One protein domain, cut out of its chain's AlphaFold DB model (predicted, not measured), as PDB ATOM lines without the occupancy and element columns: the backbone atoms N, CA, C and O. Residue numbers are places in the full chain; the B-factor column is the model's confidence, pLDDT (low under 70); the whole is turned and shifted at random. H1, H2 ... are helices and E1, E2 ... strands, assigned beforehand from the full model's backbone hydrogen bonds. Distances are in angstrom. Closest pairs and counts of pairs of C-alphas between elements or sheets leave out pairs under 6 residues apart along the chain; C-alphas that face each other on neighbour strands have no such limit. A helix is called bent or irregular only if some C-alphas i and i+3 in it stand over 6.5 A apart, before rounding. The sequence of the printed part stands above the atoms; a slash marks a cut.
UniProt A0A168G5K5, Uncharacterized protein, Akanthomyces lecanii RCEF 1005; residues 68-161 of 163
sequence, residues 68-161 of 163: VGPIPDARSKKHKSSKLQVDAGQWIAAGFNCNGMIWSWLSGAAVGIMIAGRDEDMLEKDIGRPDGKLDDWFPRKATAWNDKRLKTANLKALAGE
ATOM      1  N   VAL A  68      -5.025   5.251  82.939       96.38
ATOM      2  CA  VAL A  68      -3.652   4.937  82.546       96.38
ATOM      3  C   VAL A  68      -3.046   3.943  83.529       96.38
ATOM      4  O   VAL A  68      -2.980   4.215  84.727       96.38
ATOM      5  N   GLY A  69      -2.596   2.798  83.018       94.62
ATOM      6  CA  GLY A  69      -1.906   1.776  83.799       94.62
ATOM      7  C   GLY A  69      -2.484   0.367  83.652       94.62
ATOM      8  O   GLY A  69      -3.164   0.075  82.665       94.62
ATOM      9  N   PRO A  70      -2.169  -0.529  84.598       92.44
ATOM     10  CA  PRO A  70      -2.578  -1.923  84.534       92.44
ATOM     11  C   PRO A  70      -4.081  -2.061  84.786       92.44
ATOM     12  O   PRO A  70      -4.629  -1.423  85.687       92.44
ATOM     13  N   ILE A  71      -4.741  -2.929  84.019       89.62
ATOM     14  CA  ILE A  71      -6.114  -3.355  84.297       89.62
ATOM     15  C   ILE A  71      -6.027  -4.612  85.175       89.62
ATOM     16  O   ILE A  71      -5.450  -5.610  84.734       89.62
ATOM     17  N   PRO A  72      -6.578  -4.603  86.404       78.50
ATOM     18  CA  PRO A  72      -6.650  -5.793  87.238       78.50
ATOM     19  C   PRO A  72      -7.394  -6.909  86.499       78.50
ATOM     20  O   PRO A  72      -8.567  -6.758  86.149       78.50
ATOM     21  N   ASP A  73      -6.721  -8.030  86.250       70.88
ATOM     22  CA  ASP A  73      -7.347  -9.176  85.599       70.88
ATOM     23  C   ASP A  73      -8.247  -9.903  86.606       70.88
ATOM     24  O   ASP A  73      -7.775 -10.451  87.603       70.88
ATOM     25  N   ALA A  74      -9.551  -9.971  86.327       55.19
ATOM     26  CA  ALA A  74     -10.485 -10.768  87.125       55.19
ATOM     27  C   ALA A  74     -10.105 -12.267  87.156       55.19
ATOM     28  O   ALA A  74     -10.544 -13.002  88.047       55.19
ATOM     29  N   ARG A  75      -9.284 -12.727  86.194       51.78
ATOM     30  CA  ARG A  75      -8.791 -14.106  86.070       51.78
ATOM     31  C   ARG A  75      -7.405 -14.332  86.682       51.78
ATOM     32  O   ARG A  75      -7.096 -15.488  86.986       51.78
ATOM     33  N   SER A  76      -6.609 -13.291  86.954       52.00
ATOM     34  CA  SER A  76      -5.309 -13.437  87.633       52.00
ATOM     35  C   SER A  76      -5.505 -13.607  89.142       52.00
ATOM     36  O   SER A  76      -5.258 -12.735  89.970       52.00
ATOM     37  N   LYS A  77      -6.004 -14.781  89.533       47.72
ATOM     38  CA  LYS A  77      -5.975 -15.241  90.930       47.72
ATOM     39  C   LYS A  77      -4.723 -16.069  91.243       47.72
ATOM     40  O   LYS A  77      -4.653 -16.624  92.337       47.72
ATOM     41  N   LYS A  78      -3.766 -16.229  90.312       46.28
ATOM     42  CA  LYS A  78      -2.801 -17.344  90.392       46.28
ATOM     43  C   LYS A  78      -1.308 -17.082  90.196       46.28
ATOM     44  O   LYS A  78      -0.563 -18.017  90.477       46.28
ATOM     45  N   HIS A  79      -0.822 -15.882  89.887       42.28
ATOM     46  CA  HIS A  79       0.632 -15.665  89.833       42.28
ATOM     47  C   HIS A  79       1.084 -14.499  90.716       42.28
ATOM     48  O   HIS A  79       1.453 -13.425  90.263       42.28
ATOM     49  N   LYS A  80       1.140 -14.753  92.033       43.34
ATOM     50  CA  LYS A  80       1.977 -13.962  92.955       43.34
ATOM     51  C   LYS A  80       3.452 -14.297  92.712       43.34
ATOM     52  O   LYS A  80       4.091 -14.960  93.526       43.34
ATOM     53  N   SER A  81       3.970 -13.894  91.562       41.53
ATOM     54  CA  SER A  81       5.372 -14.045  91.198       41.53
ATOM     55  C   SER A  81       6.085 -12.709  91.407       41.53
ATOM     56  O   SER A  81       5.981 -11.802  90.594       41.53
ATOM     57  N   SER A  82       6.839 -12.629  92.509       41.91
ATOM     58  CA  SER A  82       7.733 -11.531  92.917       41.91
ATOM     59  C   SER A  82       7.071 -10.187  93.282       41.91
ATOM     60  O   SER A  82       6.100  -9.741  92.688       41.91
ATOM     61  N   LYS A  83       7.625  -9.513  94.297       47.72
ATOM     62  CA  LYS A  83       7.152  -8.222  94.838       47.72
ATOM     63  C   LYS A  83       7.303  -7.026  93.871       47.72
ATOM     64  O   LYS A  83       7.009  -5.912  94.289       47.72
ATOM     65  N   LEU A  84       7.772  -7.238  92.637       47.12
ATOM     66  CA  LEU A  84       8.112  -6.173  91.682       47.12
ATOM     67  C   LEU A  84       7.316  -6.196  90.369       47.12
ATOM     68  O   LEU A  84       7.424  -5.244  89.607       47.12
ATOM     69  N   GLN A  85       6.515  -7.227  90.084       51.47
ATOM     70  CA  GLN A  85       5.713  -7.258  88.858       51.47
ATOM     71  C   GLN A  85       4.230  -7.138  89.175       51.47
ATOM     72  O   GLN A  85       3.646  -7.971  89.871       51.47
ATOM     73  N   VAL A  86       3.603  -6.101  88.621       57.12
ATOM     74  CA  VAL A  86       2.155  -6.099  88.451       57.12
ATOM     75  C   VAL A  86       1.849  -7.130  87.368       57.12
ATOM     76  O   VAL A  86       2.082  -6.880  86.188       57.12
ATOM     77  N   ASP A  87       1.358  -8.298  87.777       61.78
ATOM     78  CA  ASP A  87       0.884  -9.354  86.877       61.78
ATOM     79  C   ASP A  87      -0.448  -8.931  86.229       61.78
ATOM     80  O   ASP A  87      -1.531  -9.402  86.578       61.78
ATOM     81  N   ALA A  88      -0.378  -7.934  85.344       65.44
ATOM     82  CA  ALA A  88      -1.500  -7.447  84.558       65.44
ATOM     83  C   ALA A  88      -1.377  -7.948  83.119       65.44
ATOM     84  O   ALA A  88      -0.483  -7.546  82.375       65.44
ATOM     85  N   GLY A  89      -2.329  -8.788  82.704       78.81
ATOM     86  CA  GLY A  89      -2.430  -9.246  81.317       78.81
ATOM     87  C   GLY A  89      -2.911  -8.164  80.342       78.81
ATOM     88  O   GLY A  89      -2.874  -8.376  79.133       78.81
ATOM     89  N   GLN A  90      -3.387  -7.017  80.842       89.31
ATOM     90  CA  GLN A  90      -3.931  -5.924  80.037       89.31
ATOM     91  C   GLN A  90      -3.564  -4.558  80.629       89.31
ATOM     92  O   GLN A  90      -3.504  -4.382  81.845       89.31
ATOM     93  N   TRP A  91      -3.361  -3.581  79.745       93.19
ATOM     94  CA  TRP A  91      -2.966  -2.213  80.074       93.19
ATOM     95  C   TRP A  91      -3.866  -1.226  79.335       93.19
ATOM     96  O   TRP A  91      -4.333  -1.516  78.233       93.19
ATOM     97  N   ILE A  92      -4.110  -0.063  79.934       94.50
ATOM     98  CA  ILE A  92      -4.961   0.987  79.370       94.50
ATOM     99  C   ILE A  92      -4.229   2.328  79.334       94.50
ATOM    100  O   ILE A  92      -3.477   2.658  80.247       94.50
ATOM    101  N   ALA A  93      -4.468   3.093  78.271       96.06
ATOM    102  CA  ALA A  93      -4.176   4.518  78.147       96.06
ATOM    103  C   ALA A  93      -5.287   5.133  77.281       96.06
ATOM    104  O   ALA A  93      -5.160   5.222  76.060       96.06
ATOM    105  N   ALA A  94      -6.427   5.443  77.896       95.00
ATOM    106  CA  ALA A  94      -7.644   5.826  77.179       95.00
ATOM    107  C   ALA A  94      -8.542   6.759  78.004       95.00
ATOM    108  O   ALA A  94      -8.287   7.024  79.181       95.00
ATOM    109  N   GLY A  95      -9.616   7.245  77.374       93.69
ATOM    110  CA  GLY A  95     -10.563   8.167  78.003       93.69
ATOM    111  C   GLY A  95      -9.949   9.547  78.221       93.69
ATOM    112  O   GLY A  95     -10.026  10.092  79.311       93.69
ATOM    113  N   PHE A  96      -9.274  10.094  77.205       94.44
ATOM    114  CA  PHE A  96      -8.550  11.362  77.328       94.44
ATOM    115  C   PHE A  96      -9.450  12.604  77.444       94.44
ATOM    116  O   PHE A  96      -8.910  13.703  77.543       94.44
ATOM    117  N   ASN A  97     -10.783  12.464  77.438       90.75
ATOM    118  CA  ASN A  97     -11.736  13.554  77.690       90.75
ATOM    119  C   ASN A  97     -11.476  14.782  76.806       90.75
ATOM    120  O   ASN A  97     -11.278  15.882  77.314       90.75
ATOM    121  N   CYS A  98     -11.340  14.573  75.491       87.19
ATOM    122  CA  CYS A  98     -10.961  15.601  74.502       87.19
ATOM    123  C   CYS A  98      -9.563  16.230  74.674       87.19
ATOM    124  O   CYS A  98      -9.129  16.995  73.818       87.19
ATOM    125  N   ASN A  99      -8.811  15.867  75.710       89.50
ATOM    126  CA  ASN A  99      -7.481  16.393  76.017       89.50
ATOM    127  C   ASN A  99      -6.365  15.448  75.539       89.50
ATOM    128  O   ASN A  99      -5.293  15.360  76.143       89.50
ATOM    129  N   GLY A 100      -6.609  14.724  74.441       87.31
ATOM    130  CA  GLY A 100      -5.697  13.704  73.919       87.31
ATOM    131  C   GLY A 100      -4.309  14.246  73.586       87.31
ATOM    132  O   GLY A 100      -3.322  13.590  73.899       87.31
ATOM    133  N   MET A 101      -4.205  15.460  73.039       88.19
ATOM    134  CA  MET A 101      -2.902  16.066  72.720       88.19
ATOM    135  C   MET A 101      -2.014  16.246  73.958       88.19
ATOM    136  O   MET A 101      -0.800  16.124  73.859       88.19
ATOM    137  N   ILE A 102      -2.621  16.500  75.120       88.69
ATOM    138  CA  ILE A 102      -1.910  16.736  76.381       88.69
ATOM    139  C   ILE A 102      -1.567  15.400  77.051       88.69
ATOM    140  O   ILE A 102      -0.460  15.209  77.547       88.69
ATOM    141  N   TRP A 103      -2.511  14.456  77.051       93.00
ATOM    142  CA  TRP A 103      -2.373  13.216  77.813       93.00
ATOM    143  C   TRP A 103      -1.698  12.071  77.060       93.00
ATOM    144  O   TRP A 103      -0.986  11.287  77.684       93.00
ATOM    145  N   SER A 104      -1.933  11.928  75.755       94.44
ATOM    146  CA  SER A 104      -1.644  10.685  75.022       94.44
ATOM    147  C   SER A 104      -0.171  10.280  75.057       94.44
ATOM    148  O   SER A 104       0.128   9.135  75.392       94.44
ATOM    149  N   TRP A 105       0.740  11.218  74.781       95.25
ATOM    150  CA  TRP A 105       2.174  10.933  74.705       95.25
ATOM    151  C   TRP A 105       2.733  10.418  76.035       95.25
ATOM    152  O   TRP A 105       3.235   9.296  76.117       95.25
ATOM    153  N   LEU A 106       2.586  11.207  77.103       96.62
ATOM    154  CA  LEU A 106       3.112  10.851  78.421       96.62
ATOM    155  C   LEU A 106       2.366   9.671  79.055       96.62
ATOM    156  O   LEU A 106       2.978   8.908  79.797       96.62
ATOM    157  N   SER A 107       1.088   9.461  78.725       97.12
ATOM    158  CA  SER A 107       0.355   8.260  79.154       97.12
ATOM    159  C   SER A 107       0.905   6.995  78.495       97.12
ATOM    160  O   SER A 107       1.078   5.982  79.171       97.12
ATOM    161  N   GLY A 108       1.221   7.049  77.197       96.06
ATOM    162  CA  GLY A 108       1.867   5.945  76.486       96.06
ATOM    163  C   GLY A 108       3.258   5.641  77.043       96.06
ATOM    164  O   GLY A 108       3.566   4.485  77.334       96.06
ATOM    165  N   ALA A 109       4.064   6.680  77.281       96.12
ATOM    166  CA  ALA A 109       5.378   6.542  77.907       96.12
ATOM    167  C   ALA A 109       5.283   5.926  79.314       96.12
ATOM    168  O   ALA A 109       6.017   4.988  79.625       96.12
ATOM    169  N   ALA A 110       4.345   6.398  80.141       96.75
ATOM    170  CA  ALA A 110       4.099   5.859  81.474       96.75
ATOM    171  C   ALA A 110       3.736   4.368  81.431       96.75
ATOM    172  O   ALA A 110       4.293   3.581  82.195       96.75
ATOM    173  N   VAL A 111       2.843   3.958  80.522       96.06
ATOM    174  CA  VAL A 111       2.491   2.541  80.331       96.06
ATOM    175  C   VAL A 111       3.708   1.715  79.921       96.06
ATOM    176  O   VAL A 111       3.939   0.667  80.515       96.06
ATOM    177  N   GLY A 112       4.527   2.195  78.981       95.00
ATOM    178  CA  GLY A 112       5.758   1.507  78.581       95.00
ATOM    179  C   GLY A 112       6.742   1.304  79.740       95.00
ATOM    180  O   GLY A 112       7.280   0.212  79.905       95.00
ATOM    181  N   ILE A 113       6.926   2.324  80.584       95.56
ATOM    182  CA  ILE A 113       7.791   2.260  81.774       95.56
ATOM    183  C   ILE A 113       7.268   1.237  82.789       95.56
ATOM    184  O   ILE A 113       8.046   0.431  83.301       95.56
ATOM    185  N   MET A 114       5.958   1.240  83.055       94.12
ATOM    186  CA  MET A 114       5.342   0.294  83.990       94.12
ATOM    187  C   MET A 114       5.403  -1.151  83.473       94.12
ATOM    188  O   MET A 114       5.696  -2.056  84.248       94.12
ATOM    189  N   ILE A 115       5.190  -1.376  82.170       92.88
ATOM    190  CA  ILE A 115       5.338  -2.701  81.541       92.88
ATOM    191  C   ILE A 115       6.777  -3.213  81.678       92.88
ATOM    192  O   ILE A 115       6.991  -4.397  81.928       92.88
ATOM    193  N   ALA A 116       7.763  -2.326  81.543       92.50
ATOM    194  CA  ALA A 116       9.170  -2.672  81.715       92.50
ATOM    195  C   ALA A 116       9.575  -2.912  83.185       92.50
ATOM    196  O   ALA A 116      10.701  -3.344  83.424       92.50
ATOM    197  N   GLY A 117       8.698  -2.632  84.160       91.56
ATOM    198  CA  GLY A 117       9.002  -2.733  85.592       91.56
ATOM    199  C   GLY A 117      10.026  -1.701  86.070       91.56
ATOM    200  O   GLY A 117      10.813  -1.991  86.967       91.56
ATOM    201  N   ARG A 118      10.059  -0.525  85.427       94.50
ATOM    202  CA  ARG A 118      11.049   0.545  85.657       94.50
ATOM    203  C   ARG A 118      10.445   1.804  86.276       94.50
ATOM    204  O   ARG A 118      11.018   2.883  86.189       94.50
ATOM    205  N   ASP A 119       9.260   1.703  86.858       92.56
ATOM    206  CA  ASP A 119       8.526   2.833  87.431       92.56
ATOM    207  C   ASP A 119       9.194   3.433  88.679       92.56
ATOM    208  O   ASP A 119       8.971   4.606  88.984       92.56
ATOM    209  N   GLU A 120      10.060   2.664  89.342       94.94
ATOM    210  CA  GLU A 120      10.869   3.103  90.485       94.94
ATOM    211  C   GLU A 120      12.288   3.566  90.112       94.94
ATOM    212  O   GLU A 120      12.998   4.107  90.970       94.94
ATOM    213  N   ASP A 121      12.703   3.366  88.858       96.25
ATOM    214  CA  ASP A 121      14.026   3.749  88.370       96.25
ATOM    215  C   ASP A 121      14.131   5.271  88.207       96.25
ATOM    216  O   ASP A 121      13.181   5.943  87.805       96.25
ATOM    217  N   MET A 122      15.329   5.816  88.432       97.00
ATOM    218  CA  MET A 122      15.668   7.169  87.984       97.00
ATOM    219  C   MET A 122      15.977   7.127  86.486       97.00
ATOM    220  O   MET A 122      17.064   6.710  86.084       97.00
ATOM    221  N   LEU A 123      15.016   7.523  85.653       96.69
ATOM    222  CA  LEU A 123      15.180   7.528  84.202       96.69
ATOM    223  C   LEU A 123      15.803   8.844  83.736       96.69
ATOM    224  O   LEU A 123      15.403   9.922  84.171       96.69
ATOM    225  N   GLU A 124      16.743   8.762  82.798       96.81
ATOM    226  CA  GLU A 124      17.260   9.944  82.111       96.81
ATOM    227  C   GLU A 124      16.185  10.576  81.220       96.81
ATOM    228  O   GLU A 124      15.208   9.926  80.818       96.81
ATOM    229  N   LYS A 125      16.376  11.856  80.902       96.38
ATOM    230  CA  LYS A 125      15.508  12.614  80.000       96.38
ATOM    231  C   LYS A 125      15.533  12.004  78.601       96.38
ATOM    232  O   LYS A 125      16.572  11.559  78.130       96.38
ATOM    233  N   ASP A 126      14.397  12.054  77.920       94.56
ATOM    234  CA  ASP A 126      14.259  11.576  76.544       94.56
ATOM    235  C   ASP A 126      13.344  12.516  75.744       94.56
ATOM    236  O   ASP A 126      12.776  13.478  76.278       94.56
ATOM    237  N   ILE A 127      13.212  12.286  74.442       93.19
ATOM    238  CA  ILE A 127      12.405  13.116  73.552       93.19
ATOM    239  C   ILE A 127      10.946  13.091  74.021       93.19
ATOM    240  O   ILE A 127      10.273  12.063  74.013       93.19
ATOM    241  N   GLY A 128      10.451  14.256  74.449       89.69
ATOM    242  CA  GLY A 128       9.077  14.418  74.925       89.69
ATOM    243  C   GLY A 128       8.774  13.744  76.268       89.69
ATOM    244  O   GLY A 128       7.603  13.660  76.630       89.69
ATOM    245  N   ARG A 129       9.780  13.264  77.014       95.06
ATOM    246  CA  ARG A 129       9.610  12.659  78.344       95.06
ATOM    247  C   ARG A 129      10.590  13.281  79.357       95.06
ATOM    248  O   ARG A 129      11.793  13.294  79.089       95.06
ATOM    249  N   PRO A 130      10.112  13.764  80.520       96.25
ATOM    250  CA  PRO A 130      10.980  14.235  81.600       96.25
ATOM    251  C   PRO A 130      11.899  13.136  82.160       96.25
ATOM    252  O   PRO A 130      11.634  11.941  82.005       96.25
ATOM    253  N   ASP A 131      12.980  13.553  82.810       97.06
ATOM    254  CA  ASP A 131      13.794  12.720  83.695       97.06
ATOM    255  C   ASP A 131      13.116  12.497  85.059       97.06
ATOM    256  O   ASP A 131      12.085  13.096  85.372       97.06
ATOM    257  N   GLY A 132      13.701  11.611  85.867       96.94
ATOM    258  CA  GLY A 132      13.232  11.283  87.214       96.94
ATOM    259  C   GLY A 132      12.457   9.970  87.285       96.94
ATOM    260  O   GLY A 132      12.437   9.181  86.333       96.94
ATOM    261  N   LYS A 133      11.834   9.722  88.438       97.19
ATOM    262  CA  LYS A 133      10.929   8.586  88.623       97.19
ATOM    263  C   LYS A 133       9.598   8.854  87.948       97.19
ATOM    264  O   LYS A 133       9.203   9.999  87.739       97.19
ATOM    265  N   LEU A 134       8.851   7.790  87.665       96.50
ATOM    266  CA  LEU A 134       7.550   7.928  87.018       96.50
ATOM    267  C   LEU A 134       6.573   8.796  87.834       96.50
ATOM    268  O   LEU A 134       5.858   9.613  87.259       96.50
ATOM    269  N   ASP A 135       6.567   8.663  89.163       96.69
ATOM    270  CA  ASP A 135       5.681   9.441  90.044       96.69
ATOM    271  C   ASP A 135       6.054  10.926  90.175       96.69
ATOM    272  O   ASP A 135       5.233  11.707  90.660       96.69
ATOM    273  N   ASP A 136       7.245  11.337  89.729       96.44
ATOM    274  CA  ASP A 136       7.687  12.735  89.818       96.44
ATOM    275  C   ASP A 136       6.964  13.624  88.797       96.44
ATOM    276  O   ASP A 136       6.759  14.817  89.026       96.44
ATOM    277  N   TRP A 137       6.549  13.045  87.667       95.31
ATOM    278  CA  TRP A 137       5.928  13.780  86.562       95.31
ATOM    279  C   TRP A 137       4.616  13.167  86.067       95.31
ATOM    280  O   TRP A 137       3.845  13.860  85.400       95.31
ATOM    281  N   PHE A 138       4.317  11.901  86.385       96.88
ATOM    282  CA  PHE A 138       3.074  11.252  85.974       96.88
ATOM    283  C   PHE A 138       2.151  10.953  87.165       96.88
ATOM    284  O   PHE A 138       2.533  10.240  88.092       96.88
ATOM    285  N   PRO A 139       0.883  11.402  87.146       95.94
ATOM    286  CA  PRO A 139      -0.010  11.277  88.293       95.94
ATOM    287  C   PRO A 139      -0.677   9.889  88.369       95.94
ATOM    288  O   PRO A 139      -1.906   9.784  88.304       95.94
ATOM    289  N   ARG A 140       0.105   8.811  88.549       93.94
ATOM    290  CA  ARG A 140      -0.380   7.411  88.529       93.94
ATOM    291  C   ARG A 140      -1.602   7.177  89.412       93.94
ATOM    292  O   ARG A 140      -2.569   6.556  88.989       93.94
ATOM    293  N   LYS A 141      -1.607   7.713  90.635       92.50
ATOM    294  CA  LYS A 141      -2.731   7.540  91.578       92.50
ATOM    295  C   LYS A 141      -4.036   8.166  91.078       92.50
ATOM    296  O   LYS A 141      -5.109   7.657  91.391       92.50
ATOM    297  N   ALA A 142      -3.953   9.261  90.322       93.50
ATOM    298  CA  ALA A 142      -5.118   9.966  89.795       93.50
ATOM    299  C   ALA A 142      -5.684   9.314  88.524       93.50
ATOM    300  O   ALA A 142      -6.868   9.484  88.248       93.50
ATOM    301  N   THR A 143      -4.857   8.582  87.772       95.12
ATOM    302  CA  THR A 143      -5.224   7.930  86.503       95.12
ATOM    303  C   THR A 143      -5.378   6.411  86.619       95.12
ATOM    304  O   THR A 143      -5.865   5.769  85.688       95.12
ATOM    305  N   ALA A 144      -5.044   5.829  87.772       93.56
ATOM    306  CA  ALA A 144      -5.098   4.393  88.007       93.56
ATOM    307  C   ALA A 144      -6.498   3.798  87.834       93.56
ATOM    308  O   ALA A 144      -7.517   4.395  88.196       93.56
ATOM    309  N   TRP A 145      -6.530   2.554  87.370       90.81
ATOM    310  CA  TRP A 145      -7.716   1.715  87.391       90.81
ATOM    311  C   TRP A 145      -7.882   1.079  88.782       90.81
ATOM    312  O   TRP A 145      -7.119   0.194  89.162       90.81
ATOM    313  N   ASN A 146      -8.856   1.542  89.570       89.12
ATOM    314  CA  ASN A 146      -9.167   0.978  90.889       89.12
ATOM    315  C   ASN A 146     -10.646   1.163  91.260       89.12
ATOM    316  O   ASN A 146     -11.304   2.080  90.767       89.12
ATOM    317  N   ASP A 147     -11.148   0.339  92.182       88.62
ATOM    318  CA  ASP A 147     -12.566   0.305  92.576       88.62
ATOM    319  C   ASP A 147     -13.104   1.644  93.087       88.62
ATOM    320  O   ASP A 147     -14.269   1.979  92.867       88.62
ATOM    321  N   LYS A 148     -12.267   2.434  93.773       89.31
ATOM    322  CA  LYS A 148     -12.669   3.757  94.266       89.31
ATOM    323  C   LYS A 148     -12.919   4.699  93.093       89.31
ATOM    324  O   LYS A 148     -13.945   5.374  93.067       89.31
ATOM    325  N   ARG A 149     -12.002   4.723  92.127       91.56
ATOM    326  CA  ARG A 149     -12.084   5.601  90.963       91.56
ATOM    327  C   ARG A 149     -13.145   5.153  89.964       91.56
ATOM    328  O   ARG A 149     -13.815   5.996  89.391       91.56
ATOM    329  N   LEU A 150     -13.379   3.852  89.797       91.00
ATOM    330  CA  LEU A 150     -14.450   3.352  88.923       91.00
ATOM    331  C   LEU A 150     -15.835   3.912  89.293       91.00
ATOM    332  O   LEU A 150     -16.682   4.078  88.419       91.00
ATOM    333  N   LYS A 151     -16.062   4.251  90.570       90.62
ATOM    334  CA  LYS A 151     -17.298   4.910  91.016       90.62
ATOM    335  C   LYS A 151     -17.404   6.351  90.515       90.62
ATOM    336  O   LYS A 151     -18.475   6.740  90.065       90.62
ATOM    337  N   THR A 152     -16.318   7.124  90.581       90.12
ATOM    338  CA  THR A 152     -16.294   8.531  90.144       90.12
ATOM    339  C   THR A 152     -16.183   8.664  88.629       90.12
ATOM    340  O   THR A 152     -16.781   9.552  88.047       90.12
ATOM    341  N   ALA A 153     -15.481   7.744  87.971       91.38
ATOM    342  CA  ALA A 153     -15.345   7.698  86.519       91.38
ATOM    343  C   ALA A 153     -16.604   7.184  85.796       91.38
ATOM    344  O   ALA A 153     -16.633   7.142  84.566       91.38
ATOM    345  N   ASN A 154     -17.638   6.773  86.532       88.94
ATOM    346  CA  ASN A 154     -18.913   6.364  85.957       88.94
ATOM    347  C   ASN A 154     -19.589   7.556  85.263       88.94
ATOM    348  O   ASN A 154     -19.716   8.613  85.867       88.94
ATOM    349  N   LEU A 155     -20.090   7.374  84.036       79.88
ATOM    350  CA  LEU A 155     -20.754   8.441  83.269       79.88
ATOM    351  C   LEU A 155     -21.951   9.080  83.993       79.88
ATOM    352  O   LEU A 155     -22.278  10.225  83.720       79.88
ATOM    353  N   LYS A 156     -22.573   8.398  84.964       81.62
ATOM    354  CA  LYS A 156     -23.603   9.012  85.821       81.62
ATOM    355  C   LYS A 156     -23.085  10.215  86.614       81.62
ATOM    356  O   LYS A 156     -23.874  11.093  86.935       81.62
ATOM    357  N   ALA A 157     -21.791  10.254  86.927       75.62
ATOM    358  CA  ALA A 157     -21.163  11.402  87.571       75.62
ATOM    359  C   ALA A 157     -21.040  12.604  86.618       75.62
ATOM    360  O   ALA A 157     -21.122  13.738  87.073       75.62
ATOM    361  N   LEU A 158     -20.949  12.361  85.304       67.75
ATOM    362  CA  LEU A 158     -20.863  13.411  84.285       67.75
ATOM    363  C   LEU A 158     -22.153  14.241  84.202       67.75
ATOM    364  O   LEU A 158     -22.104  15.441  83.963       67.75
ATOM    365  N   ALA A 159     -23.310  13.618  84.450       62.75
ATOM    366  CA  ALA A 159     -24.606  14.296  84.405       62.75
ATOM    367  C   ALA A 159     -24.715  15.463  85.406       62.75
ATOM    368  O   ALA A 159     -25.491  16.379  85.175       62.75
ATOM    369  N   GLY A 160     -23.942  15.446  86.500       56.66
ATOM    370  CA  GLY A 160     -23.900  16.548  87.467       56.66
ATOM    371  C   GLY A 160     -22.917  17.673  87.124       56.66
ATOM    372  O   GLY A 160     -22.925  18.679  87.820       56.66
ATOM    373  N   GLU A 161     -22.060  17.502  86.111       52.44
ATOM    374  CA  GLU A 161     -21.107  18.532  85.656       52.44
ATOM    375  C   GLU A 161     -21.526  19.207  84.338       52.44
ATOM    376  O   GLU A 161     -20.987  20.256  83.990       52.44
TER     377      GLU A 161
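This is residues 68 to 161 of the 163 residues of an uncharacterized protein of Akanthomyces lecanii RCEF 1005 (UniProt A0A168G5K5). A short two-stranded hairpin, E1 and E2, has one long helix, H1, packed on it and the short H3 by E1; wide loops make much of the rest, and residues 154 to 161, with H5, stick out as a tail. The 94 printed residues hold two strands, then five helices, in the order E1 E2 H1 H2 H3 H4 H5. The sheet, order E1 - E2, is antiparallel, and the class is mostly helix, though only 46 residues are in named elements, under half. The whole is flat, spanning 41 by 37 by 17 A, and only just compact, close to loose, with a radius of gyration of the C-alphas of 14.7 A.

Find C-alpha 68 at (-3.652, 4.937, 82.546), where E1, residues 68 to 71, begins. E2 is residues 90 to 94, 12.6 A long. H1, residues 100 to 115, starts at C-alpha 100 at (-5.697, 13.704, 73.919) and runs 21.2 A; it is irregular, with C-alphas 102 and 105 standing 7.3 A apart. H2 is residues 134 to 137, neither bent nor irregular, but only just: C-alphas 134 and 137 are 6.1 A apart. H3 is residues 140 to 143, H4 residues 147 to 152, 9.4 A long, and H5 residues 155 to 161, 10.4 A long, ending at C-alpha 161 at (-21.107, 18.532, 85.656).

Look first at the hairpin of E1 and E2, antiparallel at 151 degrees, where N 69 and O 92 are 2.9 A apart and N 92 and O 69 also 2.9 A. H1's closest C-alphas to E1 are those of Val 111 and Gly 69, 5.7 A; to E2, those of Ser 107 and Ala 93, 6.0 A. For E1 and H3 the closest are Val 68 and Thr 143, 5.2 A. H1 and H2 are close but not clearly touching, with the C-alphas of Ala 110 and Leu 134 6.9 A apart. H2 and H3 meet only through their link, as do H4 and H5; H3 and H4 are only just apart, closest 8.3 A. In H1, 10 of 12 O i to N i+4 pairs are within hydrogen-bond range, in H4 0 of 2 and in H5 0 of 3, against 2 of 3 and 3 of 4 O i to N i+3 pairs; H2 and H3 are too short for an i+4 pair.

The C-alphas farthest apart, those of Ser 82 and Gly 160, are 42.6 A apart. The printed part has no cut. The links E1 to E2 and H1 to H2 are long, 18 residues each. Residues 97 to 102, of which 100 to 102 belong to H1, stand free too. Look for pLDDT under 70 at residues 74 to 88 and 158 to 161; the mean of the printed part is 84.2.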